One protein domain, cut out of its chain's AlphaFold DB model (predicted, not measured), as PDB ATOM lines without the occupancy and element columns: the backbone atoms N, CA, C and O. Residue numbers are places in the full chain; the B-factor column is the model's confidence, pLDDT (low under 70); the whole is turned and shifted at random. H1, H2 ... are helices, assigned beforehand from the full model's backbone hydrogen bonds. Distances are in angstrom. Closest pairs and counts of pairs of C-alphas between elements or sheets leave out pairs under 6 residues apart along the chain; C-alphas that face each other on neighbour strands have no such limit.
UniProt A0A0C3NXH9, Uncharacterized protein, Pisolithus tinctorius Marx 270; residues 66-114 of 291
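Overview. This is residues 66 to 114 of the 291 residues of an uncharacterized protein of Pisolithus tinctorius Marx 270 (UniProt A0A0C3NXH9). A short helix, H1, packs steeply on the first part of a long helix, H2, and the rest of H2 sticks out as a long arm from residue 90 onward. The arm makes most of the length, with a small head at one end where H1 and residues 81 to 88 of H2 meet. The printed part has 49 residues with two named helices, H1 then H2, and no named strand; its class is all helix. It is extended, with a radius of gyration of the C-alphas of 16.5 A, and its C-alphas span 54 by 17 by 12 A.

Arrangement. Begin with H1, residues 66 to 75, and go on through a tight link of 5 residues to H2, residues 81 to 110. Look at Ala 71 and Ile 85, where the two helices touch: these are their closest C-alphas, 6.3 A apart. H2 touches H1 with residues 81 to 88 alone. The helices run opposite ways at a steep tilt of 68 degrees, only just short of about perpendicular. In H1 and H2 every O i to N i+4 pair is within hydrogen-bond range.

Along the chain. Find C-alpha 66 at (-54.470, 15.820, -16.960); from there H1 runs 13.4 A to C-alpha 75. H2 begins at C-alpha 81, at (-50.686, 28.740, -24.918), and runs 43.1 A to C-alpha 110 at (-25.115, 3.725, -0.945).

Size, cuts and confidence. Look from Lys 79 to Asp 114 for the two C-alphas farthest apart, at 54.1 A. Residues 90 to 114, of which 90 to 110 belong to H2, stand free. The printed part has no cut and no long link. Its mean pLDDT is 82.0, and the model's confidence is low, under 70, at residues 108 to 114.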
ATOM      1  N   GLY A  66     -54.466  15.260 -18.319       80.00
ATOM      2  CA  GLY A  66     -54.470  15.820 -16.960       80.00
ATOM      3  C   GLY A  66     -53.379  16.881 -16.781       80.00
ATOM      4  O   GLY A  66     -53.706  18.060 -16.661       80.00
ATOM      5  N   PRO A  67     -52.092  16.509 -16.906       79.69
ATOM      6  CA  PRO A  67     -50.980  17.452 -16.795       79.69
ATOM      7  C   PRO A  67     -51.071  18.621 -17.782       79.69
ATOM      8  O   PRO A  67     -50.761  19.760 -17.438       79.69
ATOM      9  N   LEU A  68     -51.546  18.362 -19.005       81.19
ATOM     10  CA  LEU A  68     -51.745  19.403 -20.012       81.19
ATOM     11  C   LEU A  68     -52.838  20.402 -19.600       81.19
ATOM     12  O   LEU A  68     -52.701  21.607 -19.821       81.19
ATOM     13  N   LYS A  69     -53.925  19.910 -19.001       82.81
ATOM     14  CA  LYS A  69     -55.021  20.731 -18.485       82.81
ATOM     15  C   LYS A  69     -54.575  21.552 -17.277       82.81
ATOM     16  O   LYS A  69     -54.908  22.733 -17.223       82.81
ATOM     17  N   ASP A  70     -53.786  20.980 -16.378       84.62
ATOM     18  CA  ASP A  70     -53.264  21.684 -15.203       84.62
ATOM     19  C   ASP A  70     -52.261  22.772 -15.626       84.62
ATOM     20  O   ASP A  70     -52.365  23.928 -15.215       84.62
ATOM     21  N   ALA A  71     -51.360  22.465 -16.568       84.31
ATOM     22  CA  ALA A  71     -50.452  23.453 -17.157       84.31
ATOM     23  C   ALA A  71     -51.213  24.591 -17.862       84.31
ATOM     24  O   ALA A  71     -50.835  25.761 -17.756       84.31
ATOM     25  N   TYR A  72     -52.314  24.273 -18.547       83.56
ATOM     26  CA  TYR A  72     -53.193  25.272 -19.147       83.56
ATOM     27  C   TYR A  72     -53.864  26.170 -18.095       83.56
ATOM     28  O   TYR A  72     -53.925  27.388 -18.286       83.56
ATOM     29  N   GLN A  73     -54.386  25.584 -17.015       86.19
ATOM     30  CA  GLN A  73     -55.174  26.285 -16.000       86.19
ATOM     31  C   GLN A  73     -54.319  27.142 -15.065       86.19
ATOM     32  O   GLN A  73     -54.673  28.299 -14.834       86.19
ATOM     33  N   ASP A  74     -53.195  26.602 -14.598       84.88
ATOM     34  CA  ASP A  74     -52.422  27.190 -13.500       84.88
ATOM     35  C   ASP A  74     -51.191  27.964 -13.978       84.88
ATOM     36  O   ASP A  74     -50.651  28.794 -13.246       84.88
ATOM     37  N   ARG A  75     -50.715  27.684 -15.197       79.69
ATOM     38  CA  ARG A  75     -49.401  28.152 -15.663       79.69
ATOM     39  C   ARG A  75     -49.418  28.859 -17.015       79.69
ATOM     40  O   ARG A  75     -48.369  29.321 -17.455       79.69
ATOM     41  N   SER A  76     -50.584  28.993 -17.654       85.44
ATOM     42  CA  SER A  76     -50.733  29.765 -18.891       85.44
ATOM     43  C   SER A  76     -51.567  31.029 -18.681       85.44
ATOM     44  O   SER A  76     -52.563  31.041 -17.959       85.44
ATOM     45  N   ASN A  77     -51.223  32.105 -19.388       87.88
ATOM     46  CA  ASN A  77     -52.023  33.338 -19.409       87.88
ATOM     47  C   ASN A  77     -53.229  33.257 -20.380       87.88
ATOM     48  O   ASN A  77     -53.821  34.284 -20.729       87.88
ATOM     49  N   ARG A  78     -53.581  32.041 -20.837       82.56
ATOM     50  CA  ARG A  78     -54.640  31.725 -21.821       82.56
ATOM     51  C   ARG A  78     -54.486  32.411 -23.186       82.56
ATOM     52  O   ARG A  78     -55.421  32.406 -23.986       82.56
ATOM     53  N   LYS A  79     -53.318  32.982 -23.475       84.69
ATOM     54  CA  LYS A  79     -52.912  33.513 -24.783       84.69
ATOM     55  C   LYS A  79     -51.622  32.819 -25.188       84.69
ATOM     56  O   LYS A  79     -50.842  32.485 -24.318       84.69
ATOM     57  N   ASP A  80     -51.404  32.578 -26.478       84.06
ATOM     58  CA  ASP A  80     -50.182  31.910 -26.968       84.06
ATOM     59  C   ASP A  80     -49.752  30.695 -26.111       84.06
ATOM     60  O   ASP A  80     -48.669  30.605 -25.531       84.06
ATOM     61  N   VAL A  81     -50.716  29.797 -25.932       84.12
ATOM     62  CA  VAL A  81     -50.686  28.740 -24.918       84.12
ATOM     63  C   VAL A  81     -49.678  27.646 -25.267       84.12
ATOM     64  O   VAL A  81     -49.058  27.075 -24.377       84.12
ATOM     65  N   ALA A  82     -49.496  27.360 -26.559       84.38
ATOM     66  CA  ALA A  82     -48.658  26.256 -27.019       84.38
ATOM     67  C   ALA A  82     -47.188  26.442 -26.612       84.38
ATOM     68  O   ALA A  82     -46.592  25.524 -26.054       84.38
ATOM     69  N   GLY A  83     -46.623  27.636 -26.827       87.38
ATOM     70  CA  GLY A  83     -45.240  27.933 -26.446       87.38
ATOM     71  C   GLY A  83     -45.021  27.895 -24.931       87.38
ATOM     72  O   GLY A  83     -44.012  27.371 -24.465       87.38
ATOM     73  N   GLN A  84     -45.993  28.383 -24.155       86.50
ATOM     74  CA  GLN A  84     -45.929  28.372 -22.689       86.50
ATOM     75  C   GLN A  84     -45.956  26.949 -22.131       86.50
ATOM     76  O   GLN A  84     -45.112  26.597 -21.312       86.50
ATOM     77  N   ILE A  85     -46.881  26.116 -22.614       88.12
ATOM     78  CA  ILE A  85     -46.981  24.713 -22.201       88.12
ATOM     79  C   ILE A  85     -45.706  23.945 -22.566       88.12
ATOM     80  O   ILE A  85     -45.177  23.233 -21.720       88.12
ATOM     81  N   LEU A  86     -45.175  24.131 -23.778       89.38
ATOM     82  CA  LEU A  86     -43.922  23.493 -24.199       89.38
ATOM     83  C   LEU A  86     -42.737  23.897 -23.314       89.38
ATOM     84  O   LEU A  86     -41.904  23.063 -22.975       89.38
ATOM     85  N   CYS A  87     -42.666  25.167 -22.909       88.00
ATOM     86  CA  CYS A  87     -41.622  25.646 -22.007       88.00
ATOM     87  C   CYS A  87     -41.739  25.011 -20.612       88.00
ATOM     88  O   CYS A  87     -40.732  24.607 -20.032       88.00
ATOM     89  N   ILE A  88     -42.963  24.873 -20.093       86.88
ATOM     90  CA  ILE A  88     -43.227  24.221 -18.803       86.88
ATOM     91  C   ILE A  88     -42.830  22.744 -18.847       86.88
ATOM     92  O   ILE A  88     -42.151  22.278 -17.934       86.88
ATOM     93  N   ASP A  89     -43.217  22.035 -19.904       87.50
ATOM     94  CA  ASP A  89     -42.907  20.615 -20.083       87.50
ATOM     95  C   ASP A  89     -41.392  20.391 -20.209       87.50
ATOM     96  O   ASP A  89     -40.814  19.541 -19.533       87.50
ATOM     97  N   HIS A  90     -40.706  21.254 -20.966       91.50
ATOM     98  CA  HIS A  90     -39.248  21.232 -21.070       91.50
ATOM     99  C   HIS A  90     -38.560  21.413 -19.708       91.50
ATOM    100  O   HIS A  90     -37.628  20.678 -19.381       91.50
ATOM    101  N   HIS A  91     -39.031  22.356 -18.885       90.38
ATOM    102  CA  HIS A  91     -38.483  22.567 -17.542       90.38
ATOM    103  C   HIS A  91     -38.745  21.369 -16.626       90.38
ATOM    104  O   HIS A  91     -37.848  20.943 -15.900       90.38
ATOM    105  N   GLN A  92     -39.951  20.798 -16.672       87.94
ATOM    106  CA  GLN A  92     -40.288  19.597 -15.906       87.94
ATOM    107  C   GLN A  92     -39.401  18.415 -16.305       87.94
ATOM    108  O   GLN A  92     -38.907  17.700 -15.434       87.94
ATOM    109  N   PHE A  93     -39.143  18.241 -17.600       90.00
ATOM    110  CA  PHE A  93     -38.245  17.205 -18.095       90.00
ATOM    111  C   PHE A  93     -36.799  17.419 -17.631       90.00
ATOM    112  O   PHE A  93     -36.159  16.477 -17.166       90.00
ATOM    113  N   ALA A  94     -36.290  18.655 -17.689       93.44
ATOM    114  CA  ALA A  94     -34.951  18.980 -17.200       93.44
ATOM    115  C   ALA A  94     -34.795  18.673 -15.701       93.44
ATOM    116  O   ALA A  94     -33.800  18.072 -15.298       93.44
ATOM    117  N   ILE A  95     -35.798  19.020 -14.886       92.75
ATOM    118  CA  ILE A  95     -35.815  18.718 -13.447       92.75
ATOM    119  C   ILE A  95     -35.796  17.207 -13.212       92.75
ATOM    120  O   ILE A  95     -34.944  16.725 -12.469       92.75
ATOM    121  N   LYS A  96     -36.672  16.453 -13.889       91.81
ATOM    122  CA  LYS A  96     -36.712  14.986 -13.785       91.81
ATOM    123  C   LYS A  96     -35.381  14.347 -14.178       91.81
ATOM    124  O   LYS A  96     -34.928  13.421 -13.517       91.81
ATOM    125  N   LEU A  97     -34.730  14.852 -15.226       94.06
ATOM    126  CA  LEU A  97     -33.426  14.359 -15.662       94.06
ATOM    127  C   LEU A  97     -32.335  14.610 -14.612       94.06
ATOM    128  O   LEU A  97     -31.503  13.737 -14.377       94.06
ATOM    129  N   ILE A  98     -32.322  15.794 -13.995       95.06
ATOM    130  CA  ILE A  98     -31.373  16.125 -12.925       95.06
ATOM    131  C   ILE A  98     -31.625  15.234 -11.705       95.06
ATOM    132  O   ILE A  98     -30.679  14.641 -11.195       95.06
ATOM    133  N   GLN A  99     -32.884  15.081 -11.287       94.31
ATOM    134  CA  GLN A  99     -33.272  14.202 -10.180       94.31
ATOM    135  C   GLN A  99     -32.846  12.756 -10.437       94.31
ATOM    136  O   GLN A  99     -32.125  12.190  -9.629       94.31
ATOM    137  N   ALA A 100     -33.147  12.207 -11.616       91.88
ATOM    138  CA  ALA A 100     -32.750  10.848 -11.975       91.88
ATOM    139  C   ALA A 100     -31.225  10.635 -11.930       91.88
ATOM    140  O   ALA A 100     -30.760   9.550 -11.579       91.88
ATOM    141  N   ARG A 101     -30.430  11.660 -12.270       91.50
ATOM    142  CA  ARG A 101     -28.964  11.604 -12.145       91.50
ATOM    143  C   ARG A 101     -28.515  11.617 -10.688       91.50
ATOM    144  O   ARG A 101     -27.662  10.809 -10.335       91.50
ATOM    145  N   ILE A 102     -29.098  12.490  -9.866       92.62
ATOM    146  CA  ILE A 102     -28.836  12.539  -8.421       92.62
ATOM    147  C   ILE A 102     -29.189  11.192  -7.782       92.62
ATOM    148  O   ILE A 102     -28.392  10.640  -7.034       92.62
ATOM    149  N   ASP A 103     -30.340  10.618  -8.126       91.06
ATOM    150  CA  ASP A 103     -30.796   9.339  -7.582       91.06
ATOM    151  C   ASP A 103     -29.909   8.173  -8.025       91.06
ATOM    152  O   ASP A 103     -29.613   7.282  -7.228       91.06
ATOM    153  N   ALA A 104     -29.447   8.173  -9.278       85.19
ATOM    154  CA  ALA A 104     -28.486   7.185  -9.761       85.19
ATOM    155  C   ALA A 104     -27.143   7.290  -9.019       85.19
ATOM    156  O   ALA A 104     -26.578   6.268  -8.629       85.19
ATOM    157  N   GLU A 105     -26.655   8.509  -8.780       83.94
ATOM    158  CA  GLU A 105     -25.419   8.740  -8.033       83.94
ATOM    159  C   GLU A 105     -25.571   8.346  -6.558       83.94
ATOM    160  O   GLU A 105     -24.734   7.612  -6.038       83.94
ATOM    161  N   ASN A 106     -26.681   8.709  -5.911       79.56
ATOM    162  CA  ASN A 106     -27.001   8.297  -4.544       79.56
ATOM    163  C   ASN A 106     -27.088   6.770  -4.418       79.56
ATOM    164  O   ASN A 106     -26.506   6.199  -3.496       79.56
ATOM    165  N   LYS A 107     -27.737   6.082  -5.369       79.25
ATOM    166  CA  LYS A 107     -27.765   4.610  -5.416       79.25
ATOM    167  C   LYS A 107     -26.353   4.026  -5.522       79.25
ATOM    168  O   LYS A 107     -26.038   3.073  -4.812       79.25
ATOM    169  N   CYS A 108     -25.474   4.613  -6.336       65.75
ATOM    170  CA  CYS A 108     -24.073   4.195  -6.401       65.75
ATOM    171  C   CYS A 108     -23.326   4.444  -5.083       65.75
ATOM    172  O   CYS A 108     -22.623   3.549  -4.624       65.75
ATOM    173  N   VAL A 109     -23.500   5.605  -4.446       59.44
ATOM    174  CA  VAL A 109     -22.855   5.942  -3.164       59.44
ATOM    175  C   VAL A 109     -23.300   4.984  -2.055       59.44
ATOM    176  O   VAL A 109     -22.444   4.435  -1.368       59.44
ATOM    177  N   THR A 110     -24.598   4.669  -1.957       55.28
ATOM    178  CA  THR A 110     -25.115   3.725  -0.945       55.28
ATOM    179  C   THR A 110     -24.531   2.313  -1.056       55.28
ATOM    180  O   THR A 110     -24.477   1.600  -0.061       55.28
ATOM    181  N   HIS A 111     -24.032   1.912  -2.232       51.69
ATOM    182  CA  HIS A 111     -23.404   0.604  -2.434       51.69
ATOM    183  C   HIS A 111     -21.907   0.570  -2.052       51.69
ATOM    184  O   HIS A 111     -21.331  -0.516  -1.958       51.69
ATOM    185  N   PHE A 112     -21.284   1.735  -1.817       47.34
ATOM    186  CA  PHE A 112     -19.896   1.885  -1.346       47.34
ATOM    187  C   PHE A 112     -19.788   2.344   0.121       47.34
ATOM    188  O   PHE A 112     -18.707   2.241   0.697       47.34
ATOM    189  N   THR A 113     -20.872   2.824   0.735       44.28
ATOM    190  CA  THR A 113     -20.894   3.374   2.104       44.28
ATOM    191  C   THR A 113     -21.631   2.479   3.106       44.28
ATOM    192  O   THR A 113     -22.394   2.972   3.932       44.28
ATOM    193  N   ASP A 114     -21.395   1.164   3.071       42.47
ATOM    194  CA  ASP A 114     -21.600   0.339   4.278       42.47
ATOM    195  C   ASP A 114     -20.433   0.523   5.278       42.47
ATOM    196  O   ASP A 114     -20.419  -0.040   6.372       42.47
TER     197      ASP A 114